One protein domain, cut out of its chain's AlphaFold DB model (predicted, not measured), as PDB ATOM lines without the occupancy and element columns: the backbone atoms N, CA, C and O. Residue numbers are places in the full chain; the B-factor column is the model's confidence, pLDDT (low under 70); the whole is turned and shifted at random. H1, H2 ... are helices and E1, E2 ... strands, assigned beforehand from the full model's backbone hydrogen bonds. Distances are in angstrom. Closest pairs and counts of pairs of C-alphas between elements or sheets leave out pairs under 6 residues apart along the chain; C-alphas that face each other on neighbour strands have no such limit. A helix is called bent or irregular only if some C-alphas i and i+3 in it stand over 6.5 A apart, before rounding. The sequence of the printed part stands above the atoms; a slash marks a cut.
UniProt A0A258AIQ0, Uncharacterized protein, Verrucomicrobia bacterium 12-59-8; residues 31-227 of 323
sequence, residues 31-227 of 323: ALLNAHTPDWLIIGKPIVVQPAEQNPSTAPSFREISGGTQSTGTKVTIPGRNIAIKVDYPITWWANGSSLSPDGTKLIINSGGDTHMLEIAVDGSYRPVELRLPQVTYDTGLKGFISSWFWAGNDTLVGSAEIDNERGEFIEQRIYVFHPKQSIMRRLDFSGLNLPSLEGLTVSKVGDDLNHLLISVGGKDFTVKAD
ATOM      1  N   ALA A  31      40.627 -32.970  36.770       59.19
ATOM      2  CA  ALA A  31      41.914 -32.459  36.308       59.19
ATOM      3  C   ALA A  31      41.984 -32.411  34.774       59.19
ATOM      4  O   ALA A  31      42.479 -31.428  34.231       59.19
ATOM      5  N   LEU A  32      41.426 -33.416  34.087       54.16
ATOM      6  CA  LEU A  32      41.287 -33.443  32.627       54.16
ATOM      7  C   LEU A  32      40.411 -32.289  32.125       54.16
ATOM      8  O   LEU A  32      40.780 -31.599  31.185       54.16
ATOM      9  N   LEU A  33      39.288 -32.013  32.786       54.19
ATOM     10  CA  LEU A  33      38.386 -30.923  32.397       54.19
ATOM     11  C   LEU A  33      38.899 -29.526  32.775       54.19
ATOM     12  O   LEU A  33      38.364 -28.535  32.293       54.19
ATOM     13  N   ASN A  34      39.938 -29.446  33.612       58.94
ATOM     14  CA  ASN A  34      40.603 -28.206  34.014       58.94
ATOM     15  C   ASN A  34      41.964 -28.005  33.324       58.94
ATOM     16  O   ASN A  34      42.733 -27.130  33.729       58.94
ATOM     17  N   ALA A  35      42.304 -28.816  32.320       60.78
ATOM     18  CA  ALA A  35      43.586 -28.699  31.645       60.78
ATOM     19  C   ALA A  35      43.681 -27.388  30.855       60.78
ATOM     20  O   ALA A  35      42.731 -26.962  30.197       60.78
ATOM     21  N   HIS A  36      44.853 -26.755  30.899       64.25
ATOM     22  CA  HIS A  36      45.154 -25.594  30.067       64.25
ATOM     23  C   HIS A  36      44.828 -25.904  28.599       64.25
ATOM     24  O   HIS A  36      45.113 -27.008  28.126       64.25
ATOM     25  N   THR A  37      44.250 -24.935  27.883       66.00
ATOM     26  CA  THR A  37      44.024 -25.074  26.444       66.00
ATOM     27  C   THR A  37      45.349 -25.440  25.779       66.00
ATOM     28  O   THR A  37      46.330 -24.720  25.957       66.00
ATOM     29  N   PRO A  38      45.447 -26.575  25.081       70.50
ATOM     30  CA  PRO A  38      46.740 -27.011  24.588       70.50
ATOM     31  C   PRO A  38      47.274 -26.048  23.523       70.50
ATOM     32  O   PRO A  38      46.506 -25.564  22.699       70.50
ATOM     33  N   ASP A  39      48.594 -25.845  23.483       74.31
ATOM     34  CA  ASP A  39      49.256 -24.898  22.563       74.31
ATOM     35  C   ASP A  39      48.978 -25.175  21.074       74.31
ATOM     36  O   ASP A  39      49.135 -24.300  20.226       74.31
ATOM     37  N   TRP A  40      48.572 -26.405  20.735       72.62
ATOM     38  CA  TRP A  40      48.206 -26.787  19.371       72.62
ATOM     39  C   TRP A  40      46.804 -26.316  18.959       72.62
ATOM     40  O   TRP A  40      46.482 -26.360  17.771       72.62
ATOM     41  N   LEU A  41      45.957 -25.906  19.909       75.94
ATOM     42  CA  LEU A  41      44.581 -25.507  19.653       75.94
ATOM     43  C   LEU A  41      44.463 -23.989  19.552       75.94
ATOM     44  O   LEU A  41      44.676 -23.263  20.518       75.94
ATOM     45  N   ILE A  42      43.983 -23.524  18.402       78.88
ATOM     46  CA  ILE A  42      43.649 -22.114  18.204       78.88
ATOM     47  C   ILE A  42      42.148 -21.930  18.447       78.88
ATOM     48  O   ILE A  42      41.315 -22.465  17.703       78.88
ATOM     49  N   ILE A  43      41.795 -21.153  19.476       77.44
ATOM     50  CA  ILE A  43      40.414 -20.713  19.703       77.44
ATOM     51  C   ILE A  43      40.149 -19.506  18.802       77.44
ATOM     52  O   ILE A  43      40.608 -18.392  19.049       77.44
ATOM     53  N   GLY A  44      39.411 -19.741  17.721       73.62
ATOM     54  CA  GLY A  44      39.006 -18.686  16.805       73.62
ATOM     55  C   GLY A  44      37.885 -17.818  17.379       73.62
ATOM     56  O   GLY A  44      37.168 -18.203  18.305       73.62
ATOM     57  N   LYS A  45      37.686 -16.645  16.768       80.94
ATOM     58  CA  LYS A  45      36.550 -15.771  17.092       80.94
ATOM     59  C   LYS A  45      35.222 -16.527  16.934       80.94
ATOM     60  O   LYS A  45      35.109 -17.328  15.994       80.94
ATOM     61  N   PRO A  46      34.224 -16.248  17.797       81.00
ATOM     62  CA  PRO A  46      32.902 -16.833  17.657       81.00
ATOM     63  C   PRO A  46      32.335 -16.599  16.255       81.00
ATOM     64  O   PRO A  46      32.489 -15.512  15.692       81.00
ATOM     65  N   ILE A  47      31.701 -17.625  15.689       82.06
ATOM     66  CA  ILE A  47      30.986 -17.510  14.419       82.06
ATOM     67  C   ILE A  47      29.599 -16.976  14.743       82.06
ATOM     68  O   ILE A  47      28.839 -17.629  15.460       82.06
ATOM     69  N   VAL A  48      29.278 -15.796  14.220       83.62
ATOM     70  CA  VAL A  48      27.947 -15.215  14.386       83.62
ATOM     71  C   VAL A  48      26.966 -15.998  13.530       83.62
ATOM     72  O   VAL A  48      27.154 -16.155  12.323       83.62
ATOM     73  N   VAL A  49      25.920 -16.488  14.178       81.19
ATOM     74  CA  VAL A  49      24.868 -17.263  13.540       81.19
ATOM     75  C   VAL A  49      23.733 -16.330  13.131       81.19
ATOM     76  O   VAL A  49      23.250 -15.538  13.942       81.19
ATOM     77  N   GLN A  50      23.296 -16.421  11.873       81.69
ATOM     78  CA  GLN A  50      22.180 -15.630  11.349       81.69
ATOM     79  C   GLN A  50      20.974 -16.523  11.020       81.69
ATOM     80  O   GLN A  50      21.167 -17.675  10.609       81.69
ATOM     81  N   PRO A  51      19.733 -16.017  11.168       78.62
ATOM     82  CA  PRO A  51      18.549 -16.717  10.685       78.62
ATOM     83  C   PRO A  51      18.669 -16.944   9.176       78.62
ATOM     84  O   PRO A  51      18.940 -16.002   8.431       78.62
ATOM     85  N   ALA A  52      18.464 -18.173   8.713       73.44
ATOM     86  CA  ALA A  52      18.287 -18.407   7.287       73.44
ATOM     87  C   ALA A  52      16.860 -17.995   6.891       73.44
ATOM     88  O   ALA A  52      15.896 -18.386   7.556       73.44
ATOM     89  N   GLU A  53      16.704 -17.230   5.806       69.88
ATOM     90  CA  GLU A  53      15.389 -17.041   5.187       69.88
ATOM     91  C   GLU A  53      14.845 -18.422   4.797       69.88
ATOM     92  O   GLU A  53      15.512 -19.198   4.109       69.88
ATOM     93  N   GLN A  54      13.671 -18.766   5.332       47.28
ATOM     94  CA  GLN A  54      13.077 -20.092   5.208       47.28
ATOM     95  C   GLN A  54      13.019 -20.540   3.746       47.28
ATOM     96  O   GLN A  54      12.264 -20.000   2.944       47.28
ATOM     97  N   ASN A  55      13.727 -21.622   3.441       48.50
ATOM     98  CA  ASN A  55      13.338 -22.519   2.371       48.50
ATOM     99  C   ASN A  55      13.191 -23.903   3.013       48.50
ATOM    100  O   ASN A  55      14.193 -24.430   3.507       48.50
ATOM    101  N   PRO A  56      11.972 -24.468   3.121       46.34
ATOM    102  CA  PRO A  56      11.782 -25.781   3.716       46.34
ATOM    103  C   PRO A  56      12.452 -26.809   2.804       46.34
ATOM    104  O   PRO A  56      11.869 -27.283   1.831       46.34
ATOM    105  N   SER A  57      13.718 -27.119   3.082       47.41
ATOM    106  CA  SER A  57      14.428 -28.141   2.332       47.41
ATOM    107  C   SER A  57      13.734 -29.468   2.631       47.41
ATOM    108  O   SER A  57      13.748 -29.937   3.769       47.41
ATOM    109  N   THR A  58      13.184 -30.101   1.605       51.78
ATOM    110  CA  THR A  58      12.764 -31.509   1.587       51.78
ATOM    111  C   THR A  58      13.948 -32.478   1.714       51.78
ATOM    112  O   THR A  58      13.807 -33.670   1.455       51.78
ATOM    113  N   ALA A  59      15.136 -31.992   2.094       53.84
ATOM    114  CA  ALA A  59      16.313 -32.821   2.250       53.84
ATOM    115  C   ALA A  59      16.160 -33.734   3.481       53.84
ATOM    116  O   ALA A  59      15.771 -33.240   4.548       53.84
ATOM    117  N   PRO A  60      16.518 -35.026   3.366       49.06
ATOM    118  CA  PRO A  60      16.385 -36.013   4.435       49.06
ATOM    119  C   PRO A  60      17.036 -35.552   5.742       49.06
ATOM    120  O   PRO A  60      17.944 -34.709   5.757       49.06
ATOM    121  N   SER A  61      16.529 -36.054   6.864       48.53
ATOM    122  CA  SER A  61      17.052 -35.700   8.186       48.53
ATOM    123  C   SER A  61      18.516 -36.136   8.300       48.53
ATOM    124  O   SER A  61      18.918 -37.142   7.723       48.53
ATOM    125  N   PHE A  62      19.348 -35.404   9.046       45.78
ATOM    126  CA  PHE A  62      20.760 -35.782   9.184       45.78
ATOM    127  C   PHE A  62      20.922 -37.175   9.792       45.78
ATOM    128  O   PHE A  62      21.850 -37.872   9.432       45.78
ATOM    129  N   ARG A  63      19.981 -37.649  10.617       46.66
ATOM    130  CA  ARG A  63      19.990 -39.033  11.116       46.66
ATOM    131  C   ARG A  63      19.971 -40.078   9.988       46.66
ATOM    132  O   ARG A  63      20.476 -41.178  10.187       46.66
ATOM    133  N   GLU A  64      19.434 -39.735   8.817       48.72
ATOM    134  CA  GLU A  64      19.496 -40.552   7.597       48.72
ATOM    135  C   GLU A  64      20.815 -40.356   6.822       48.72
ATOM    136  O   GLU A  64      21.285 -41.302   6.197       48.72
ATOM    137  N   ILE A  65      21.440 -39.171   6.893       46.06
ATOM    138  CA  ILE A  65      22.659 -38.799   6.138       46.06
ATOM    139  C   ILE A  65      23.952 -39.160   6.890       46.06
ATOM    140  O   ILE A  65      24.871 -39.724   6.308       46.06
ATOM    141  N   SER A  66      24.009 -38.943   8.204       46.31
ATOM    142  CA  SER A  66      25.089 -39.327   9.129       46.31
ATOM    143  C   SER A  66      25.131 -40.829   9.411       46.31
ATOM    144  O   SER A  66      25.620 -41.283  10.453       46.31
ATOM    145  N   GLY A  67      24.526 -41.593   8.503       46.91
ATOM    146  CA  GLY A  67      24.491 -43.033   8.497       46.91
ATOM    147  C   GLY A  67      23.831 -43.642   9.719       46.91
ATOM    148  O   GLY A  67      24.290 -44.704  10.095       46.91
ATOM    149  N   GLY A  68      22.825 -43.017  10.353       51.53
ATOM    150  CA  GLY A  68      21.916 -43.649  11.326       51.53
ATOM    151  C   GLY A  68      22.535 -44.747  12.190       51.53
ATOM    152  O   GLY A  68      21.963 -45.834  12.298       51.53
ATOM    153  N   THR A  69      23.748 -44.516  12.709       56.78
ATOM    154  CA  THR A  69      24.563 -45.643  13.150       56.78
ATOM    155  C   THR A  69      23.933 -46.207  14.404       56.78
ATOM    156  O   THR A  69      23.757 -45.498  15.395       56.78
ATOM    157  N   GLN A  70      23.570 -47.482  14.359       59.53
ATOM    158  CA  GLN A  70      23.089 -48.174  15.542       59.53
ATOM    159  C   GLN A  70      24.303 -48.718  16.277       59.53
ATOM    160  O   GLN A  70      25.001 -49.604  15.774       59.53
ATOM    161  N   SER A  71      24.558 -48.162  17.455       63.41
ATOM    162  CA  SER A  71      25.603 -48.631  18.350       63.41
ATOM    163  C   SER A  71      25.005 -49.451  19.487       63.41
ATOM    164  O   SER A  71      24.105 -48.981  20.182       63.41
ATOM    165  N   THR A  72      25.516 -50.657  19.718       70.44
ATOM    166  CA  THR A  72      25.176 -51.458  20.906       70.44
ATOM    167  C   THR A  72      26.435 -52.072  21.492       70.44
ATOM    168  O   THR A  72      27.157 -52.792  20.803       70.44
ATOM    169  N   GLY A  73      26.716 -51.783  22.765       81.38
ATOM    170  CA  GLY A  73      27.932 -52.251  23.427       81.38
ATOM    171  C   GLY A  73      29.171 -51.769  22.681       81.38
ATOM    172  O   GLY A  73      29.546 -50.618  22.806       81.38
ATOM    173  N   THR A  74      29.778 -52.636  21.878       84.62
ATOM    174  CA  THR A  74      30.994 -52.355  21.103       84.62
ATOM    175  C   THR A  74      30.795 -52.448  19.589       84.62
ATOM    176  O   THR A  74      31.759 -52.468  18.829       84.62
ATOM    177  N   LYS A  75      29.551 -52.564  19.118       87.00
ATOM    178  CA  LYS A  75      29.236 -52.771  17.701       87.00
ATOM    179  C   LYS A  75      28.594 -51.525  17.109       87.00
ATOM    180  O   LYS A  75      27.571 -51.091  17.628       87.00
ATOM    181  N   VAL A  76      29.140 -51.021  16.004       84.81
ATOM    182  CA  VAL A  76      28.559 -49.964  15.162       84.81
ATOM    183  C   VAL A  76      28.102 -50.574  13.846       84.81
ATOM    184  O   VAL A  76      28.890 -51.219  13.157       84.81
ATOM    185  N   THR A  77      26.840 -50.373  13.477       85.44
ATOM    186  CA  THR A  77      26.330 -50.785  12.160       85.44
ATOM    187  C   THR A  77      26.244 -49.576  11.240       85.44
ATOM    188  O   THR A  77      25.627 -48.578  11.612       85.44
ATOM    189  N   ILE A  78      26.845 -49.679  10.050       83.31
ATOM    190  CA  ILE A  78      26.804 -48.647   9.009       83.31
ATOM    191  C   ILE A  78      25.700 -49.013   8.001       83.31
ATOM    192  O   ILE A  78      25.880 -49.941   7.199       83.31
ATOM    193  N   PRO A  79      24.546 -48.325   8.029       70.06
ATOM    194  CA  PRO A  79      23.472 -48.531   7.074       70.06
ATOM    195  C   PRO A  79      23.932 -48.175   5.658       70.06
ATOM    196  O   PRO A  79      24.860 -47.396   5.448       70.06
ATOM    197  N   GLY A  80      23.320 -48.819   4.668       80.31
ATOM    198  CA  GLY A  80      23.690 -48.688   3.256       80.31
ATOM    199  C   GLY A  80      24.886 -49.544   2.832       80.31
ATOM    200  O   GLY A  80      24.919 -49.994   1.691       80.31
ATOM    201  N   ARG A  81      25.827 -49.850   3.740       78.94
ATOM    202  CA  ARG A  81      26.954 -50.760   3.451       78.94
ATOM    203  C   ARG A  81      26.782 -52.169   4.022       78.94
ATOM    204  O   ARG A  81      27.508 -53.068   3.619       78.94
ATOM    205  N   ASN A  82      25.834 -52.375   4.944       81.69
ATOM    206  CA  ASN A  82      25.665 -53.630   5.694       81.69
ATOM    207  C   ASN A  82      26.953 -54.084   6.409       81.69
ATOM    208  O   ASN A  82      27.171 -55.274   6.631       81.69
ATOM    209  N   ILE A  83      27.802 -53.125   6.785       84.94
ATOM    210  CA  ILE A  83      29.045 -53.368   7.514       84.94
ATOM    211  C   ILE A  83      28.765 -53.184   9.002       84.94
ATOM    212  O   ILE A  83      28.125 -52.212   9.415       84.94
ATOM    213  N   ALA A  84      29.272 -54.110   9.810       88.56
ATOM    214  CA  ALA A  84      29.287 -53.978  11.254       88.56
ATOM    215  C   ALA A  84      30.724 -53.926  11.764       88.56
ATOM    216  O   ALA A  84      31.476 -54.888  11.627       88.56
ATOM    217  N   ILE A  85      31.071 -52.813  12.396       88.50
ATOM    218  CA  ILE A  85      32.375 -52.589  13.001       88.50
ATOM    219  C   ILE A  85      32.275 -52.965  14.473       88.50
ATOM    220  O   ILE A  85      31.414 -52.459  15.191       88.50
ATOM    221  N   LYS A  86      33.152 -53.861  14.924       90.62
ATOM    222  CA  LYS A  86      33.350 -54.135  16.346       90.62
ATOM    223  C   LYS A  86      34.585 -53.369  16.806       90.62
ATOM    224  O   LYS A  86      35.667 -53.603  16.274       90.62
ATOM    225  N   VAL A  87      34.397 -52.466  17.757       87.81
ATOM    226  CA  VAL A  87      35.475 -51.706  18.393       87.81
ATOM    227  C   VAL A  87      35.880 -52.341  19.717       87.81
ATOM    228  O   VAL A  87      35.138 -53.142  20.288       87.81
ATOM    229  N   ASP A  88      37.059 -51.985  20.210       86.19
ATOM    230  CA  ASP A  88      37.607 -52.561  21.443       86.19
ATOM    231  C   ASP A  88      37.151 -51.826  22.714       86.19
ATOM    232  O   ASP A  88      37.432 -52.270  23.826       86.19
ATOM    233  N   TYR A  89      36.405 -50.729  22.567       83.25
ATOM    234  CA  TYR A  89      35.937 -49.880  23.662       83.25
ATOM    235  C   TYR A  89      34.403 -49.775  23.701       83.25
ATOM    236  O   TYR A  89      33.733 -49.884  22.666       83.25
ATOM    237  N   PRO A  90      33.808 -49.604  24.895       81.12
ATOM    238  CA  PRO A  90      32.362 -49.551  25.057       81.12
ATOM    239  C   PRO A  90      31.787 -48.232  24.535       81.12
ATOM    240  O   PRO A  90      32.138 -47.149  24.981       81.12
ATOM    241  N   ILE A  91      30.807 -48.325  23.648       79.44
ATOM    242  CA  ILE A  91      30.043 -47.180  23.171       79.44
ATOM    243  C   ILE A  91      28.999 -46.851  24.228       79.44
ATOM    244  O   ILE A  91      28.040 -47.600  24.453       79.44
ATOM    245  N   THR A  92      29.207 -45.742  24.924       68.44
ATOM    246  CA  THR A  92      28.336 -45.333  26.018       68.44
ATOM    247  C   THR A  92      27.157 -44.517  25.503       68.44
ATOM    248  O   THR A  92      27.323 -43.524  24.803       68.44
ATOM    249  N   TRP A  93      25.952 -44.922  25.896       52.91
ATOM    250  CA  TRP A  93      24.684 -44.341  25.446       52.91
ATOM    251  C   TRP A  93      24.448 -42.887  25.884       52.91
ATOM    252  O   TRP A  93      23.673 -42.193  25.237       52.91
ATOM    253  N   TRP A  94      25.106 -42.420  26.948       49.16
ATOM    254  CA  TRP A  94      24.896 -41.075  27.497       49.16
ATOM    255  C   TRP A  94      25.524 -39.954  26.656       49.16
ATOM    256  O   TRP A  94      25.078 -38.819  26.749       49.16
ATOM    257  N   ALA A  95      26.492 -40.269  25.790       51.91
ATOM    258  CA  ALA A  95      27.233 -39.294  24.980       51.91
ATOM    259  C   ALA A  95      26.804 -39.265  23.499       51.91
ATOM    260  O   ALA A  95      27.593 -38.915  22.625       51.91
ATOM    261  N   ASN A  96      25.569 -39.687  23.196       55.84
ATOM    262  CA  ASN A  96      25.018 -39.703  21.837       55.84
ATOM    263  C   ASN A  96      25.986 -40.248  20.779       55.84
ATOM    264  O   ASN A  96      26.358 -39.551  19.843       55.84
ATOM    265  N   GLY A  97      26.298 -41.538  20.908       70.38
ATOM    266  CA  GLY A  97      26.466 -42.430  19.767       70.38
ATOM    267  C   GLY A  97      27.631 -42.131  18.829       70.38
ATOM    268  O   GLY A  97      28.373 -41.159  18.928       70.38
ATOM    269  N   SER A  98      27.837 -43.061  17.917       83.75
ATOM    270  CA  SER A  98      28.779 -42.875  16.831       83.75
ATOM    271  C   SER A  98      28.214 -41.918  15.771       83.75
ATOM    272  O   SER A  98      26.999 -41.803  15.615       83.75
ATOM    273  N   SER A  99      29.085 -41.241  15.023       87.69
ATOM    274  CA  SER A  99      28.715 -40.372  13.902       87.69
ATOM    275  C   SER A  99      29.588 -40.686  12.693       87.69
ATOM    276  O   SER A  99      30.816 -40.655  12.787       87.69
ATOM    277  N   LEU A 100      28.961 -41.004  11.560       89.00
ATOM    278  CA  LEU A 100      29.646 -41.279  10.301       89.00
ATOM    279  C   LEU A 100      29.737 -39.996   9.460       89.00
ATOM    280  O   LEU A 100      28.764 -39.245   9.383       89.00
ATOM    281  N   SER A 101      30.889 -39.751   8.834       89.50
ATOM    282  CA  SER A 101      31.069 -38.647   7.892       89.50
ATOM    283  C   SER A 101      30.170 -38.818   6.660       89.50
ATOM    284  O   SER A 101      29.823 -39.953   6.320       89.50
ATOM    285  N   PRO A 102      29.809 -37.729   5.955       85.19
ATOM    286  CA  PRO A 102      28.921 -37.807   4.791       85.19
ATOM    287  C   PRO A 102      29.422 -38.743   3.679       85.19
ATOM    288  O   PRO A 102      28.634 -39.435   3.041       85.19
ATOM    289  N   ASP A 103      30.738 -38.820   3.470       87.38
ATOM    290  CA  ASP A 103      31.369 -39.734   2.507       87.38
ATOM    291  C   ASP A 103      31.482 -41.196   3.004       87.38
ATOM    292  O   ASP A 103      31.885 -42.102   2.263       87.38
ATOM    293  N   GLY A 104      31.131 -41.454   4.266       89.19
ATOM    294  CA  GLY A 104      31.219 -42.764   4.899       89.19
ATOM    295  C   GLY A 104      32.645 -43.277   5.105       89.19
ATOM    296  O   GLY A 104      32.823 -44.490   5.247       89.19
ATOM    297  N   THR A 105      33.660 -42.407   5.054       91.75
ATOM    298  CA  THR A 105      35.072 -42.798   5.210       91.75
ATOM    299  C   THR A 105      35.598 -42.607   6.626       91.75
ATOM    300  O   THR A 105      36.595 -43.231   6.980       91.75
ATOM    301  N   LYS A 106      34.939 -41.795   7.459       93.31
ATOM    302  CA  LYS A 106      35.346 -41.534   8.842       93.31
ATOM    303  C   LYS A 106      34.190 -41.782   9.797       93.31
ATOM    304  O   LYS A 106      33.052 -41.411   9.535       93.31
ATOM    305  N   LEU A 107      34.494 -42.379  10.938       92.75
ATOM    306  CA  LEU A 107      33.544 -42.653  12.006       92.75
ATOM    307  C   LEU A 107      34.088 -42.102  13.309       92.75
ATOM    308  O   LEU A 107      35.199 -42.430  13.710       92.75
ATOM    309  N   ILE A 108      33.287 -41.287  13.976       91.56
ATOM    310  CA  ILE A 108      33.562 -40.826  15.329       91.56
ATOM    311  C   ILE A 108      32.747 -41.655  16.303       91.56
ATOM    312  O   ILE A 108      31.598 -41.985  16.023       91.56
ATOM    313  N   ILE A 109      33.347 -42.016  17.431       90.00
ATOM    314  CA  ILE A 109      32.705 -42.793  18.485       90.00
ATOM    315  C   ILE A 109      32.997 -42.127  19.822       90.00
ATOM    316  O   ILE A 109      34.155 -42.027  20.224       90.00
ATOM    317  N   ASN A 110      31.937 -41.717  20.512       85.06
ATOM    318  CA  ASN A 110      32.011 -41.177  21.864       85.06
ATOM    319  C   ASN A 110      31.913 -42.332  22.884       85.06
ATOM    320  O   ASN A 110      30.986 -43.147  22.831       85.06
ATOM    321  N   SER A 111      32.889 -42.428  23.786       82.62
ATOM    322  CA  SER A 111      33.061 -43.512  24.756       82.62
ATOM    323  C   SER A 111      33.510 -42.946  26.100       82.62
ATOM    324  O   SER A 111      34.692 -42.728  26.330       82.62
ATOM    325  N   GLY A 112      32.575 -42.748  27.027       68.75
ATOM    326  CA  GLY A 112      32.933 -42.546  28.431       68.75
ATOM    327  C   GLY A 112      33.694 -41.251  28.761       68.75
ATOM    328  O   GLY A 112      34.326 -41.203  29.809       68.75
ATOM    329  N   GLY A 113      33.646 -40.234  27.894       73.94
ATOM    330  CA  GLY A 113      34.451 -39.007  27.997       73.94
ATOM    331  C   GLY A 113      35.586 -38.928  26.973       73.94
ATOM    332  O   GLY A 113      36.091 -37.840  26.713       73.94
ATOM    333  N   ASP A 114      35.920 -40.051  26.336       81.81
ATOM    334  CA  ASP A 114      36.835 -40.094  25.203       81.81
ATOM    335  C   ASP A 114      36.069 -40.063  23.883       81.81
ATOM    336  O   ASP A 114      34.929 -40.529  23.763       81.81
ATOM    337  N   THR A 115      36.733 -39.556  22.852       86.88
ATOM    338  CA  THR A 115      36.214 -39.576  21.493       86.88
ATOM    339  C   THR A 115      37.271 -40.155  20.572       86.88
ATOM    340  O   THR A 115      38.386 -39.648  20.460       86.88
ATOM    341  N   HIS A 116      36.901 -41.226  19.884       90.12
ATOM    342  CA  HIS A 116      37.769 -41.929  18.954       90.12
ATOM    343  C   HIS A 116      37.343 -41.637  17.524       90.12
ATOM    344  O   HIS A 116      36.148 -41.607  17.227       90.12
ATOM    345  N   MET A 117      38.315 -41.484  16.629       93.62
ATOM    346  CA  MET A 117      38.073 -41.409  15.194       93.62
ATOM    347  C   MET A 117      38.640 -42.644  14.512       93.62
ATOM    348  O   MET A 117      39.763 -43.060  14.785       93.62
ATOM    349  N   LEU A 118      37.859 -43.222  13.612       94.44
ATOM    350  CA  LEU A 118      38.239 -44.350  12.780       94.44
ATOM    351  C   LEU A 118      38.135 -43.934  11.318       94.44
ATOM    352  O   LEU A 118      37.161 -43.294  10.926       94.44
ATOM    353  N   GLU A 119      39.100 -44.341  10.506       94.69
ATOM    354  CA  GLU A 119      38.965 -44.346   9.053       94.69
ATOM    355  C   GLU A 119      38.502 -45.725   8.597       94.69
ATOM    356  O   GLU A 119      39.070 -46.737   9.012       94.69
ATOM    357  N   ILE A 120      37.471 -45.758   7.759       93.06
ATOM    358  CA  ILE A 120      36.793 -46.965   7.292       93.06
ATOM    359  C   ILE A 120      37.095 -47.158   5.811       93.06
ATOM    360  O   ILE A 120      36.771 -46.311   4.973       93.06
ATOM    361  N   ALA A 121      37.679 -48.303   5.485       92.25
ATOM    362  CA  ALA A 121      37.907 -48.720   4.116       92.25
ATOM    363  C   ALA A 121      36.626 -49.287   3.476       92.25
ATOM    364  O   ALA A 121      35.640 -49.612   4.139       92.25
ATOM    365  N   VAL A 122      36.645 -49.419   2.148       87.81
ATOM    366  CA  VAL A 122      35.504 -49.924   1.363       87.81
ATOM    367  C   VAL A 122      35.128 -51.359   1.751       87.81
ATOM    368  O   VAL A 122      33.952 -51.709   1.729       87.81
ATOM    369  N   ASP A 123      36.107 -52.170   2.151       87.81
ATOM    370  CA  ASP A 123      35.919 -53.555   2.597       87.81
ATOM    371  C   ASP A 123      35.418 -53.675   4.050       87.81
ATOM    372  O   ASP A 123      35.198 -54.782   4.543       87.81
ATOM    373  N   GLY A 124      35.224 -52.548   4.741       86.56
ATOM    374  CA  GLY A 124      34.796 -52.498   6.138       86.56
ATOM    375  C   GLY A 124      35.914 -52.691   7.156       86.56
ATOM    376  O   GLY A 124      35.641 -52.622   8.357       86.56
ATOM    377  N   SER A 125      37.161 -52.886   6.712       91.81
ATOM    378  CA  SER A 125      38.310 -52.738   7.601       91.81
ATOM    379  C   SER A 125      38.418 -51.289   8.078       91.81
ATOM    380  O   SER A 125      37.917 -50.359   7.439       91.81
ATOM    381  N   TYR A 126      39.035 -51.090   9.239       94.62
ATOM    382  CA  TYR A 126      39.191 -49.761   9.808       94.62
ATOM    383  C   TYR A 126      40.566 -49.577  10.434       94.62
ATOM    384  O   TYR A 126      41.211 -50.542  10.850       94.62
ATOM    385  N   ARG A 127      40.997 -48.318  10.531       95.81
ATOM    386  CA  ARG A 127      42.177 -47.926  11.306       95.81
ATOM    387  C   ARG A 127      41.837 -46.784  12.264       95.81
ATOM    388  O   ARG A 127      41.146 -45.850  11.854       95.81
ATOM    389  N   PRO A 128      42.310 -46.827  13.519       94.56
ATOM    390  CA  PRO A 128      42.235 -45.677  14.404       94.56
ATOM    391  C   PRO A 128      43.015 -44.504  13.815       94.56
ATOM    392  O   PRO A 128      44.130 -44.676  13.320       94.56
ATOM    393  N   VAL A 129      42.432 -43.316  13.891       94.25
ATOM    394  CA  VAL A 129      43.112 -42.059  13.603       94.25
ATOM    395  C   VAL A 129      43.234 -41.295  14.905       94.25
ATOM    396  O   VAL A 129      42.255 -41.135  15.636       94.25
ATOM    397  N   GLU A 130      44.444 -40.825  15.198       90.88
ATOM    398  CA  GLU A 130      44.672 -39.953  16.341       90.88
ATOM    399  C   GLU A 130      43.883 -38.658  16.128       90.88
ATOM    400  O   GLU A 130      44.203 -37.840  15.265       90.88
ATOM    401  N   LEU A 131      42.815 -38.499  16.903       88.31
ATOM    402  CA  LEU A 131      42.011 -37.295  16.927       88.31
ATOM    403  C   LEU A 131      42.266 -36.604  18.258       88.31
ATOM    404  O   LEU A 131      41.829 -37.061  19.312       88.31
ATOM    405  N   ARG A 132      42.984 -35.486  18.207       83.94
ATOM    406  CA  ARG A 132      43.158 -34.622  19.372       83.94
ATOM    407  C   ARG A 132      41.982 -33.673  19.417       83.94
ATOM    408  O   ARG A 132      41.946 -32.699  18.667       83.94
ATOM    409  N   LEU A 133      40.996 -34.000  20.245       80.94
ATOM    410  CA  LEU A 133      39.891 -33.087  20.478       80.94
ATOM    411  C   LEU A 133      40.259 -32.084  21.559       80.94
ATOM    412  O   LEU A 133      40.963 -32.422  22.513       80.94
ATOM    413  N   PRO A 134      39.813 -30.838  21.391       71.75
ATOM    414  CA  PRO A 134      40.040 -29.822  22.387       71.75
ATOM    415  C   PRO A 134      39.286 -30.169  23.666       71.75
ATOM    416  O   PRO A 134      38.079 -30.409  23.647       71.75
ATOM    417  N   GLN A 135      40.000 -30.150  24.786       69.69
ATOM    418  CA  GLN A 135      39.364 -29.971  26.081       69.69
ATOM    419  C   GLN A 135      38.987 -28.498  26.185       69.69
ATOM    420  O   GLN A 135      39.821 -27.623  25.945       69.69
ATOM    421  N   VAL A 136      37.718 -28.219  26.469       67.00
ATOM    422  CA  VAL A 136      37.251 -26.839  26.579       67.00
ATOM    423  C   VAL A 136      37.317 -26.430  28.039       67.00
ATOM    424  O   VAL A 136      36.414 -26.724  28.816       67.00
ATOM    425  N   THR A 137      38.403 -25.760  28.407       61.38
ATOM    426  CA  THR A 137      38.502 -25.018  29.661       61.38
ATOM    427  C   THR A 137      37.981 -23.599  29.478       61.38
ATOM    428  O   THR A 137      38.151 -22.997  28.420       61.38
ATOM    429  N   TYR A 138      37.309 -23.071  30.501       64.56
ATOM    430  CA  TYR A 138      36.685 -21.751  30.456       64.56
ATOM    431  C   TYR A 138      37.438 -20.756  31.341       64.56
ATOM    432  O   TYR A 138      37.904 -21.103  32.427       64.56
ATOM    433  N   ASP A 139      37.476 -19.499  30.894       48.31
ATOM    434  CA  ASP A 139      38.288 -18.397  31.442       48.31
ATOM    435  C   ASP A 139      37.986 -18.012  32.910       48.31
ATOM    436  O   ASP A 139      38.632 -17.131  33.472       48.31
ATOM    437  N   THR A 140      37.009 -18.652  33.558       57.75
ATOM    438  CA  THR A 140      36.497 -18.276  34.888       57.75
ATOM    439  C   THR A 140      36.353 -19.449  35.861       57.75
ATOM    440  O   THR A 140      35.579 -19.359  36.810       57.75
ATOM    441  N   GLY A 141      37.051 -20.567  35.633       59.53
ATOM    442  CA  GLY A 141      36.947 -21.758  36.494       59.53
ATOM    443  C   GLY A 141      35.663 -22.570  36.288       59.53
ATOM    444  O   GLY A 141      35.451 -23.577  36.965       59.53
ATOM    445  N   LEU A 142      34.826 -22.164  35.328       66.81
ATOM    446  CA  LEU A 142      33.724 -22.981  34.840       66.81
ATOM    447  C   LEU A 142      34.286 -24.216  34.144       66.81
ATOM    448  O   LEU A 142      35.267 -24.139  33.398       66.81
ATOM    449  N   LYS A 143      33.656 -25.358  34.397       69.81
ATOM    450  CA  LYS A 143      34.038 -26.621  33.778       69.81
ATOM    451  C   LYS A 143      33.026 -26.918  32.705       69.81
ATOM    452  O   LYS A 143      31.833 -26.777  32.928       69.81
ATOM    453  N   GLY A 144      33.485 -27.350  31.550       74.56
ATOM    454  CA  GLY A 144      32.569 -27.919  30.587       74.56
ATOM    455  C   GLY A 144      33.226 -29.063  29.866       74.56
ATOM    456  O   GLY A 144      34.445 -29.124  29.722       74.56
ATOM    457  N   PHE A 145      32.394 -29.989  29.437       78.06
ATOM    458  CA  PHE A 145      32.820 -31.136  28.664       78.06
ATOM    459  C   PHE A 145      32.016 -31.152  27.376       78.06
ATOM    460  O   PHE A 145      30.845 -30.770  27.344       78.06
ATOM    461  N   ILE A 146      32.661 -31.568  26.291       82.94
ATOM    462  CA  ILE A 146      31.944 -31.796  25.043       82.94
ATOM    463  C   ILE A 146      31.248 -33.145  25.184       82.94
ATOM    464  O   ILE A 146      31.896 -34.188  25.192       82.94
ATOM    465  N   SER A 147      29.929 -33.106  25.358       78.62
ATOM    466  CA  SER A 147      29.101 -34.284  25.604       78.62
ATOM    467  C   SER A 147      28.884 -35.120  24.347       78.62
ATOM    468  O   SER A 147      28.577 -36.306  24.445       78.62
ATOM    469  N   SER A 148      29.056 -34.534  23.159       83.94
ATOM    470  CA  SER A 148      28.922 -35.250  21.888       83.94
ATOM    471  C   SER A 148      29.583 -34.519  20.724       83.94
ATOM    472  O   SER A 148      29.670 -33.291  20.720       83.94
ATOM    473  N   TRP A 149      30.000 -35.293  19.720       87.88
ATOM    474  CA  TRP A 149      30.545 -34.821  18.445       87.88
ATOM    475  C   TRP A 149      29.804 -35.442  17.266       87.88
ATOM    476  O   TRP A 149      29.553 -36.650  17.249       87.88
ATOM    477  N   PHE A 150      29.541 -34.628  16.247       86.81
ATOM    478  CA  PHE A 150      28.882 -35.035  15.009       86.81
ATOM    479  C   PHE A 150      29.603 -34.456  13.796       86.81
ATOM    480  O   PHE A 150      30.156 -33.359  13.862       86.81
ATOM    481  N   TRP A 151      29.577 -35.172  12.674       86.94
ATOM    482  CA  TRP A 151      30.081 -34.632  11.412       86.94
ATOM    483  C   TRP A 151      29.173 -33.533  10.854       86.94
ATOM    484  O   TRP A 151      27.955 -33.580  10.975       86.94
ATOM    485  N   ALA A 152      29.792 -32.542  10.227       84.81
ATOM    486  CA  ALA A 152      29.156 -31.358   9.665       84.81
ATOM    487  C   ALA A 152      29.788 -31.029   8.307       84.81
ATOM    488  O   ALA A 152      30.380 -29.968   8.118       84.81
ATOM    489  N   GLY A 153      29.770 -32.011   7.406       85.00
ATOM    490  CA  GLY A 153      30.628 -32.054   6.222       85.00
ATOM    491  C   GLY A 153      31.770 -33.061   6.368       85.00
ATOM    492  O   GLY A 153      31.829 -33.826   7.330       85.00
ATOM    493  N   ASN A 154      32.696 -33.072   5.406       85.50
ATOM    494  CA  ASN A 154      33.758 -34.091   5.325       85.50
ATOM    495  C   ASN A 154      34.951 -33.851   6.269       85.50
ATOM    496  O   ASN A 154      35.695 -34.785   6.578       85.50
ATOM    497  N   ASP A 155      35.157 -32.604   6.697       87.62
ATOM    498  CA  ASP A 155      36.330 -32.164   7.469       87.62
ATOM    499  C   ASP A 155      35.959 -31.205   8.616       87.62
ATOM    500  O   ASP A 155      36.808 -30.471   9.129       87.62
ATOM    501  N   THR A 156      34.693 -31.209   9.026       89.19
ATOM    502  CA  THR A 156      34.180 -30.329  10.076       89.19
ATOM    503  C   THR A 156      33.372 -31.147  11.064       89.19
ATOM    504  O   THR A 156      32.543 -31.971  10.674       89.19
ATOM    505  N   LEU A 157      33.619 -30.902  12.344       90.62
ATOM    506  CA  LEU A 157      32.897 -31.490  13.458       90.62
ATOM    507  C   LEU A 157      32.115 -30.418  14.190       90.62
ATOM    508  O   LEU A 157      32.602 -29.305  14.378       90.62
ATOM    509  N   VAL A 158      30.919 -30.775  14.632       89.56
ATOM    510  CA  VAL A 158      30.109 -29.966  15.531       89.56
ATOM    511  C   VAL A 158      30.004 -30.695  16.859       89.56
ATOM    512  O   VAL A 158      29.574 -31.846  16.911       89.56
ATOM    513  N   GLY A 159      30.452 -30.028  17.915       89.25
ATOM    514  CA  GLY A 159      30.441 -30.531  19.278       89.25
ATOM    515  C   GLY A 159      29.420 -29.789  20.129       89.25
ATOM    516  O   GLY A 159      29.338 -28.563  20.061       89.25
ATOM    517  N   SER A 160      28.659 -30.517  20.939       86.31
ATOM    518  CA  SER A 160      27.810 -29.937  21.984       86.31
ATOM    519  C   SER A 160      28.554 -29.986  23.310       86.31
ATOM    520  O   SER A 160      28.970 -31.063  23.725       86.31
ATOM    521  N   ALA A 161      28.713 -28.846  23.974       86.38
ATOM    522  CA  ALA A 161      29.327 -28.758  25.290       86.38
ATOM    523  C   ALA A 161      28.302 -28.382  26.352       86.38
ATOM    524  O   ALA A 161      27.540 -27.433  26.168       86.38
ATOM    525  N   GLU A 162      28.341 -29.089  27.473       85.06
ATOM    526  CA  GLU A 162      27.601 -28.750  28.688       85.06
ATOM    527  C   GLU A 162      28.555 -28.028  29.635       85.06
ATOM    528  O   GLU A 162      29.697 -28.461  29.822       85.06
ATOM    529  N   ILE A 163      28.125 -26.867  30.133       83.94
ATOM    530  CA  ILE A 163      28.913 -26.012  31.017       83.94
ATOM    531  C   ILE A 163      28.302 -26.088  32.399       83.94
ATOM    532  O   ILE A 163      27.153 -25.686  32.586       83.94
ATOM    533  N   ASP A 164      29.102 -26.516  33.359       83.19
ATOM    534  CA  ASP A 164      28.729 -26.637  34.754       83.19
ATOM    535  C   ASP A 164      29.512 -25.631  35.608       83.19
ATOM    536  O   ASP A 164      30.646 -25.231  35.307       83.19
ATOM    537  N   ASN A 165      28.907 -25.216  36.719       83.19
ATOM    538  CA  ASN A 165      29.607 -24.440  37.734       83.19
ATOM    539  C   ASN A 165      30.537 -25.329  38.579       83.19
ATOM    540  O   ASN A 165      30.591 -26.550  38.436       83.19
ATOM    541  N   GLU A 166      31.262 -24.724  39.521       81.31
ATOM    542  CA  GLU A 166      32.169 -25.453  40.420       81.31
ATOM    543  C   GLU A 166      31.473 -26.528  41.280       81.31
ATOM    544  O   GLU A 166      32.135 -27.426  41.801       81.31
ATOM    545  N   ARG A 167      30.144 -26.450  41.431       83.19
ATOM    546  CA  ARG A 167      29.314 -27.418  42.163       83.19
ATOM    547  C   ARG A 167      28.792 -28.552  41.274       83.19
ATOM    548  O   ARG A 167      28.146 -29.456  41.796       83.19
ATOM    549  N   GLY A 168      29.076 -28.520  39.970       82.19
ATOM    550  CA  GLY A 168      28.529 -29.464  38.994       82.19
ATOM    551  C   GLY A 168      27.071 -29.178  38.628       82.19
ATOM    552  O   GLY A 168      26.372 -30.078  38.171       82.19
ATOM    553  N   GLU A 169      26.578 -27.964  38.884       84.12
ATOM    554  CA  GLU A 169      25.248 -27.551  38.441       84.12
ATOM    555  C   GLU A 169      25.348 -27.016  37.011       84.12
ATOM    556  O   GLU A 169      26.169 -26.135  36.738       84.12
ATOM    557  N   PHE A 170      24.481 -27.520  36.133       84.69
ATOM    558  CA  PHE A 170      24.366 -27.068  34.751       84.69
ATOM    559  C   PHE A 170      24.065 -25.566  34.683       84.69
ATOM    560  O   PHE A 170      23.114 -25.078  35.296       84.69
ATOM    561  N   ILE A 171      24.875 -24.843  33.915       84.69
ATOM    562  CA  ILE A 171      24.721 -23.413  33.636       84.69
ATOM    563  C   ILE A 171      24.097 -23.227  32.261       84.69
ATOM    564  O   ILE A 171      23.086 -22.543  32.117       84.69
ATOM    565  N   GLU A 172      24.742 -23.782  31.236       85.50
ATOM    566  CA  GLU A 172      24.352 -23.569  29.848       85.50
ATOM    567  C   GLU A 172      24.933 -24.635  28.919       85.50
ATOM    568  O   GLU A 172      25.868 -25.360  29.257       85.50
ATOM    569  N   GLN A 173      24.399 -24.676  27.703       85.00
ATOM    570  CA  GLN A 173      24.890 -25.519  26.625       85.00
ATOM    571  C   GLN A 173      25.466 -24.646  25.508       85.00
ATOM    572  O   GLN A 173      24.869 -23.646  25.105       85.00
ATOM    573  N   ARG A 174      26.634 -25.026  24.988       87.25
ATOM    574  CA  ARG A 174      27.335 -24.323  23.904       87.25
ATOM    575  C   ARG A 174      27.561 -25.258  22.726       87.25
ATOM    576  O   ARG A 174      27.733 -26.459  22.902       87.25
ATOM    577  N   ILE A 175      27.617 -24.697  21.521       88.50
ATOM    578  CA  ILE A 175      27.952 -25.453  20.310       88.50
ATOM    579  C   ILE A 175      29.298 -24.968  19.777       88.50
ATOM    580  O   ILE A 175      29.529 -23.764  19.630       88.50
ATOM    581  N   TYR A 176      30.176 -25.917  19.475       89.75
ATOM    582  CA  TYR A 176      31.490 -25.683  18.897       89.75
ATOM    583  C   TYR A 176      31.585 -26.288  17.509       89.75
ATOM    584  O   TYR A 176      31.033 -27.347  17.235       89.75
ATOM    585  N   VAL A 177      32.340 -25.619  16.653       90.06
ATOM    586  CA  VAL A 177      32.783 -26.111  15.357       90.06
ATOM    587  C   VAL A 177      34.270 -26.387  15.468       90.06
ATOM    588  O   VAL A 177      35.032 -25.505  15.863       90.06
ATOM    589  N   PHE A 178      34.691 -27.591  15.110       90.62
ATOM    590  CA  PHE A 178      36.090 -27.986  15.091       90.62
ATOM    591  C   PHE A 178      36.492 -28.449  13.694       90.62
ATOM    592  O   PHE A 178      35.802 -29.255  13.071       90.62
ATOM    593  N   HIS A 179      37.627 -27.945  13.214       88.75
ATOM    594  CA  HIS A 179      38.243 -28.356  11.955       88.75
ATOM    595  C   HIS A 179      39.494 -29.191  12.259       88.75
ATOM    596  O   HIS A 179      40.560 -28.606  12.475       88.75
ATOM    597  N   PRO A 180      39.418 -30.539  12.249       87.56
ATOM    598  CA  PRO A 180      40.512 -31.395  12.711       87.56
ATOM    599  C   PRO A 180      41.839 -31.158  11.987       87.56
ATOM    600  O   PRO A 180      42.888 -31.155  12.616       87.56
ATOM    601  N   LYS A 181      41.796 -30.899  10.672       87.62
ATOM    602  CA  LYS A 181      42.998 -30.645   9.855       87.62
ATOM    603  C   LYS A 181      43.706 -29.335  10.201       87.62
ATOM    604  O   LYS A 181      44.911 -29.236  10.010       87.62
ATOM    605  N   GLN A 182      42.949 -28.327  10.628       86.31
ATOM    606  CA  GLN A 182      43.480 -26.998  10.936       86.31
ATOM    607  C   GLN A 182      43.756 -26.825  12.429       86.31
ATOM    608  O   GLN A 182      44.376 -25.839  12.807       86.31
ATOM    609  N   SER A 183      43.265 -27.739  13.271       87.12
ATOM    610  CA  SER A 183      43.299 -27.602  14.729       87.12
ATOM    611  C   SER A 183      42.677 -26.284  15.219       87.12
ATOM    612  O   SER A 183      43.107 -25.699  16.210       87.12
ATOM    613  N   ILE A 184      41.639 -25.817  14.518       84.94
ATOM    614  CA  ILE A 184      40.900 -24.600  14.865       84.94
ATOM    615  C   ILE A 184      39.546 -24.999  15.436       84.94
ATOM    616  O   ILE A 184      38.792 -25.745  14.802       84.94
ATOM    617  N   MET A 185      39.226 -24.450  16.606       87.62
ATOM    618  CA  MET A 185      37.900 -24.537  17.208       87.62
ATOM    619  C   MET A 185      37.261 -23.151  17.259       87.62
ATOM    620  O   MET A 185      37.908 -22.165  17.607       87.62
ATOM    621  N   ARG A 186      35.976 -23.069  16.922       87.19
ATOM    622  CA  ARG A 186      35.182 -21.841  17.002       87.19
ATOM    623  C   ARG A 186      33.885 -22.114  17.745       87.19
ATOM    624  O   ARG A 186      33.241 -23.132  17.521       87.19
ATOM    625  N   ARG A 187      33.487 -21.190  18.615       89.31
ATOM    626  CA  ARG A 187      32.170 -21.219  19.265       89.31
ATOM    627  C   ARG A 187      31.114 -20.673  18.303       89.31
ATOM    628  O   ARG A 187      31.367 -19.657  17.659       89.31
ATOM    629  N   LEU A 188      29.940 -21.291  18.234       87.81
ATOM    630  CA  LEU A 188      28.780 -20.679  17.585       87.81
ATOM    631  C   LEU A 188      28.132 -19.663  18.526       87.81
ATOM    632  O   LEU A 188      27.861 -19.966  19.688       87.81
ATOM    633  N   ASP A 189      27.911 -18.451  18.030       85.62
ATOM    634  CA  ASP A 189      27.271 -17.371  18.771       85.62
ATOM    635  C   ASP A 189      25.823 -17.192  18.311       85.62
ATOM    636  O   ASP A 189      25.557 -16.762  17.185       85.62
ATOM    637  N   PHE A 190      24.893 -17.524  19.206       83.69
ATOM    638  CA  PHE A 190      23.450 -17.460  18.971       83.69
ATOM    639  C   PHE A 190      22.807 -16.153  19.432       83.69
ATOM    640  O   PHE A 190      21.588 -16.013  19.324       83.69
ATOM    641  N   SER A 191      23.588 -15.184  19.919       80.62
ATOM    642  CA  SER A 191      23.062 -13.888  20.378       80.62
ATOM    643  C   SER A 191      22.236 -13.164  19.308       80.62
ATOM    644  O   SER A 191      21.262 -12.491  19.635       80.62
ATOM    645  N   GLY A 192      22.550 -13.370  18.024       80.75
ATOM    646  CA  GLY A 192      21.809 -12.800  16.895       80.75
ATOM    647  C   GLY A 192      20.423 -13.408  16.634       80.75
ATOM    648  O   GLY A 192      19.666 -12.854  15.840       80.75
ATOM    649  N   LEU A 193      20.065 -14.526  17.278       79.00
ATOM    650  CA  LEU A 193      18.800 -15.231  17.025       79.00
ATOM    651  C   LEU A 193      17.630 -14.757  17.901       79.00
ATOM    652  O   LEU A 193      16.513 -15.229  17.705       79.00
ATOM    653  N   ASN A 194      17.856 -13.838  18.851       83.38
ATOM    654  CA  ASN A 194      16.835 -13.353  19.796       83.38
ATOM    655  C   ASN A 194      16.047 -14.492  20.479       83.38
ATOM    656  O   ASN A 194      14.832 -14.405  20.675       83.38
ATOM    657  N   LEU A 195      16.734 -15.588  20.813       80.50
ATOM    658  CA  LEU A 195      16.117 -16.730  21.479       80.50
ATOM    659  C   LEU A 195      15.846 -16.386  22.953       80.50
ATOM    660  O   LEU A 195      16.728 -15.839  23.616       80.50
ATOM    661  N   PRO A 196      14.655 -16.711  23.492       75.69
ATOM    662  CA  PRO A 196      14.308 -16.391  24.878       75.69
ATOM    663  C   PRO A 196      15.119 -17.204  25.898       75.69
ATOM    664  O   PRO A 196      15.296 -16.764  27.028       75.69
ATOM    665  N   SER A 197      15.587 -18.391  25.507       81.38
ATOM    666  CA  SER A 197      16.463 -19.266  26.284       81.38
ATOM    667  C   SER A 197      17.233 -20.180  25.328       81.38
ATOM    668  O   SER A 197      16.745 -20.468  24.233       81.38
ATOM    669  N   LEU A 198      18.418 -20.631  25.739       77.31
ATOM    670  CA  LEU A 198      19.166 -21.718  25.090       77.31
ATOM    671  C   LEU A 198      18.922 -23.071  25.779       77.31
ATOM    672  O   LEU A 198      19.527 -24.076  25.417       77.31
ATOM    673  N   GLU A 199      18.043 -23.119  26.778       78.00
ATOM    674  CA  GLU A 199      17.657 -24.370  27.420       78.00
ATOM    675  C   GLU A 199      16.994 -25.309  26.399       78.00
ATOM    676  O   GLU A 199      16.086 -24.924  25.653       78.00
ATOM    677  N   GLY A 200      17.481 -26.549  26.335       73.06
ATOM    678  CA  GLY A 200      17.038 -27.530  25.345       73.06
ATOM    679  C   GLY A 200      17.562 -27.279  23.927       73.06
ATOM    680  O   GLY A 200      16.978 -27.799  22.975       73.06
ATOM    681  N   LEU A 201      18.630 -26.487  23.771       77.62
ATOM    682  CA  LEU A 201      19.357 -26.326  22.514       77.62
ATOM    683  C   LEU A 201      19.903 -27.675  22.043       77.62
ATOM    684  O   LEU A 201      20.803 -28.254  22.637       77.62
ATOM    685  N   THR A 202      19.392 -28.180  20.931       74.88
ATOM    686  CA  THR A 202      19.884 -29.418  20.326       74.88
ATOM    687  C   THR A 202      20.214 -29.179  18.865       74.88
ATOM    688  O   THR A 202      19.483 -28.507  18.139       74.88
ATOM    689  N   VAL A 203      21.346 -29.719  18.420       73.62
ATOM    690  CA  VAL A 203      21.670 -29.757  16.994       73.62
ATOM    691  C   VAL A 203      20.961 -30.968  16.414       73.62
ATOM    692  O   VAL A 203      21.359 -32.105  16.664       73.62
ATOM    693  N   SER A 204      19.882 -30.732  15.673       69.00
ATOM    694  CA  SER A 204      19.078 -31.805  15.084       69.00
ATOM    695  C   SER A 204      19.575 -32.197  13.693       69.00
ATOM    696  O   SER A 204      19.456 -33.362  13.299       69.00
ATOM    697  N   LYS A 205      20.170 -31.256  12.946       69.50
ATOM    698  CA  LYS A 205      20.769 -31.523  11.631       69.50
ATOM    699  C   LYS A 205      21.878 -30.530  11.301       69.50
ATOM    700  O   LYS A 205      21.805 -29.363  11.659       69.50
ATOM    701  N   VAL A 206      22.899 -30.996  10.587       69.38
ATOM    702  CA  VAL A 206      23.980 -30.148  10.081       69.38
ATOM    703  C   VAL A 206      24.111 -30.340   8.574       69.38
ATOM    704  O   VAL A 206      24.164 -31.476   8.108       69.38
ATOM    705  N   GLY A 207      24.104 -29.245   7.813       67.19
ATOM    706  CA  GLY A 207      24.443 -29.253   6.386       67.19
ATOM    707  C   GLY A 207      25.944 -29.452   6.148       67.19
ATOM    708  O   GLY A 207      26.746 -29.254   7.059       67.19
ATOM    709  N   ASP A 208      26.320 -29.804   4.918       66.94
ATOM    710  CA  ASP A 208      27.700 -30.168   4.544       66.94
ATOM    711  C   ASP A 208      28.741 -29.048   4.754       66.94
ATOM    712  O   ASP A 208      29.945 -29.302   4.760       66.94
ATOM    713  N   ASP A 209      28.287 -27.808   4.916       66.94
ATOM    714  CA  ASP A 209      29.091 -26.586   4.938       66.94
ATOM    715  C   ASP A 209      28.702 -25.618   6.075       66.94
ATOM    716  O   ASP A 209      29.073 -24.446   6.038       66.94
ATOM    717  N   LEU A 210      27.937 -26.083   7.074       71.56
ATOM    718  CA  LEU A 210      27.315 -25.264   8.133       71.56
ATOM    719  C   LEU A 210      26.373 -24.144   7.648       71.56
ATOM    720  O   LEU A 210      25.858 -23.384   8.476       71.56
ATOM    721  N   ASN A 211      26.074 -24.047   6.347       70.88
ATOM    722  CA  ASN A 211      25.112 -23.062   5.846       70.88
ATOM    723  C   ASN A 211      23.663 -23.433   6.198       70.88
ATOM    724  O   ASN A 211      22.777 -22.580   6.158       70.88
ATOM    725  N   HIS A 212      23.440 -24.697   6.561       71.69
ATOM    726  CA  HIS A 212      22.146 -25.254   6.936       71.69
ATOM    727  C   HIS A 212      22.248 -26.015   8.258       71.69
ATOM    728  O   HIS A 212      21.998 -27.221   8.325       71.69
ATOM    729  N   LEU A 213      22.666 -25.329   9.320       78.00
ATOM    730  CA  LEU A 213      22.602 -25.896  10.659       78.00
ATOM    731  C   LEU A 213      21.147 -25.804  11.139       78.00
ATOM    732  O   LEU A 213      20.587 -24.718  11.246       78.00
ATOM    733  N   LEU A 214      20.511 -26.947  11.377       78.31
ATOM    734  CA  LEU A 214      19.186 -27.023  11.974       78.31
ATOM    735  C   LEU A 214      19.346 -27.209  13.477       78.31
ATOM    736  O   LEU A 214      19.922 -28.193  13.956       78.31
ATOM    737  N   ILE A 215      18.833 -26.236  14.208       80.94
ATOM    738  CA  ILE A 215      18.912 -26.178  15.654       80.94
ATOM    739  C   ILE A 215      17.500 -26.218  16.201       80.94
ATOM    740  O   ILE A 215      16.662 -25.424  15.789       80.94
ATOM    741  N   SER A 216      17.249 -27.097  17.155       75.81
ATOM    742  CA  SER A 216      15.968 -27.195  17.839       75.81
ATOM    743  C   SER A 216      16.105 -26.610  19.246       75.81
ATOM    744  O   SER A 216      16.962 -27.049  20.010       75.81
ATOM    745  N   VAL A 217      15.282 -25.618  19.596       79.75
ATOM    746  CA  VAL A 217      15.253 -24.979  20.928       79.75
ATOM    747  C   VAL A 217      13.818 -24.958  21.429       79.75
ATOM    748  O   VAL A 217      12.941 -24.391  20.775       79.75
ATOM    749  N   GLY A 218      13.551 -25.608  22.566       77.31
ATOM    750  CA  GLY A 218      12.199 -25.675  23.135       77.31
ATOM    751  C   GLY A 218      11.145 -26.233  22.164       77.31
ATOM    752  O   GLY A 218      10.013 -25.756  22.140       77.31
ATOM    753  N   GLY A 219      11.532 -27.187  21.308       74.88
ATOM    754  CA  GLY A 219      10.654 -27.793  20.297       74.88
ATOM    755  C   GLY A 219      10.422 -26.957  19.032       74.88
ATOM    756  O   GLY A 219       9.574 -27.323  18.220       74.88
ATOM    757  N   LYS A 220      11.142 -25.843  18.848       77.25
ATOM    758  CA  LYS A 220      11.136 -25.053  17.608       77.25
ATOM    759  C   LYS A 220      12.433 -25.245  16.843       77.25
ATOM    760  O   LYS A 220      13.501 -25.094  17.427       77.25
ATOM    761  N   ASP A 221      12.318 -25.484  15.544       80.50
ATOM    762  CA  ASP A 221      13.464 -25.646  14.656       80.50
ATOM    763  C   ASP A 221      13.836 -24.319  13.987       80.50
ATOM    764  O   ASP A 221      12.998 -23.626  13.407       80.50
ATOM    765  N   PHE A 222      15.119 -23.990  14.038       79.31
ATOM    766  CA  PHE A 222      15.737 -22.828  13.422       79.31
ATOM    767  C   PHE A 222      16.754 -23.324  12.406       79.31
ATOM    768  O   PHE A 222      17.688 -24.042  12.753       79.31
ATOM    769  N   THR A 223      16.578 -22.942  11.142       81.50
ATOM    770  CA  THR A 223      17.661 -23.079  10.165       81.50
ATOM    771  C   THR A 223      18.552 -21.867  10.307       81.50
ATOM    772  O   THR A 223      18.090 -20.728  10.202       81.50
ATOM    773  N   VAL A 224      19.824 -22.116  10.564       81.19
ATOM    774  CA  VAL A 224      20.789 -21.065  10.798       81.19
ATOM    775  C   VAL A 224      21.983 -21.214   9.879       81.19
ATOM    776  O   VAL A 224      22.421 -22.324   9.561       81.19
ATOM    777  N   LYS A 225      22.503 -20.066   9.460       76.25
ATOM    778  CA  LYS A 225      23.703 -19.972   8.644       76.25
ATOM    779  C   LYS A 225      24.853 -19.524   9.533       76.25
ATOM    780  O   LYS A 225      24.785 -18.453  10.139       76.25
ATOM    781  N   ALA A 226      25.890 -20.348   9.617       73.50
ATOM    782  CA  ALA A 226      27.136 -19.989  10.275       73.50
ATOM    783  C   ALA A 226      28.155 -19.610   9.194       73.50
ATOM    784  O   ALA A 226      28.597 -20.466   8.429       73.50
ATOM    785  N   ASP A 227      28.509 -18.326   9.098       63.66
ATOM    786  CA  ASP A 227      29.478 -17.878   8.096       63.66
ATOM    787  C   ASP A 227      30.912 -18.260   8.503       63.66
ATOM    788  O   ASP A 227      31.606 -17.564   9.257       63.66
TER     789      ASP A 227
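This is residues 31 to 227 of the 323 residues of an uncharacterized protein of Verrucomicrobia bacterium 12-59-8 (UniProt A0A258AIQ0). Picture two lobes: in the larger, a sheet of eight strands curls like part of a barrel, its strands E9 to E12 folded over E15, E14 and E13; in the smaller, a four-stranded sheet, E5 to E8, and a little three-stranded sheet, E2 to E4, meet with few contacts. The lobes join where E5 and E6 come up to E9, and one short helix, H1, grazes the large sheet. The printed part has 197 residues, with one named helix and fifteen named strands, H1 coming between E1 and E2; it is mostly strand, though under half of the residues are in named elements. The large sheet is mixed, in the order E9, E10, E11, E12, E1, E15, E14, E13, and the two smaller sheets are antiparallel. The whole is compact, with a radius of gyration of the C-alphas of 16.7 A and spans of 46 by 45 by 29 A.

Start in the large sheet with E1, residues 42 to 51: find C-alpha 42 at (43.649, -22.114, 18.204) and go 26.8 A to C-alpha 51. Look next at E9, residues 143 to 151, 24.1 A; E10, residues 157 to 164, 22.2 A; E11, residues 170 to 179, 26.7 A; and E12, residues 184 to 189, 15.9 A. The sheet's other strands are E13, residues 202 to 205; E14, residues 213 to 217; and E15, residues 220 to 226, 18.3 A, ending with C-alpha 226 at (27.136, -19.989, 10.275). Outward from it, find E5, residues 98 to 100; E6, residues 106 to 111, 16.2 A; E7, residues 114 to 120, 19.2 A; and E8, residues 126 to 129. The little sheet holds E2, residues 70 to 72, E3, residues 75 to 78, and E4, residues 83 to 86. H1 is residues 62 to 65, with C-alpha 62 at (20.760, -35.782, 9.184).

The large sheet is a folded sheet, bent back on itself into two leaves: E9, E10, E11 and E12 face E15, E14 and E13, with 24 pairs of C-alphas within 11 A and E1 as the hinge. It is strongly twisted, and its curl is 152 degrees. Read E1 as staggered: residues 42 to 48 pair with E12 and residues 49 to 51 with E15. E12 and E1 are parallel, with N 47 and O 187 at 2.8 A; E1 and E15 are antiparallel, with N 225 and O 50 at 3.0 A. There are four meanders, each strand the antiparallel neighbour of the one before: E9 to E12, E13 to E15, E5 to E8 and E2 to E4. In the hairpin of E9 and E10, N 147 and O 160 are 2.8 A apart, within hydrogen-bond range. At the edge strand E9, the closest C-alphas to E5 are those of Phe 150 and Ser 99, 5.5 A apart. E7 and E9 are near each other. In the hairpin of E6 and E7, N 109 and O 116 are 2.8 A apart. Farther out, the closest C-alphas of E2 and E5 are those of Ser 71 and Ser 98, 6.7 A apart. In the hairpin of E3 and E4, N 76 and O 85 are 2.8 A apart. H1 only grazes the large sheet with residues 62 to 65, and is too short for an O i to N i+4 pair.

The two C-alphas farthest apart are those of Asp 123 and Pro 196, 48.4 A. The printed part has no cut. The long links are E4 to E5, E8 to E9 and E12 to E13. The mean pLDDT of the printed part is 77.2; among the residues under 70, look for 31 to 37, 53 to 71 and 135 to 143.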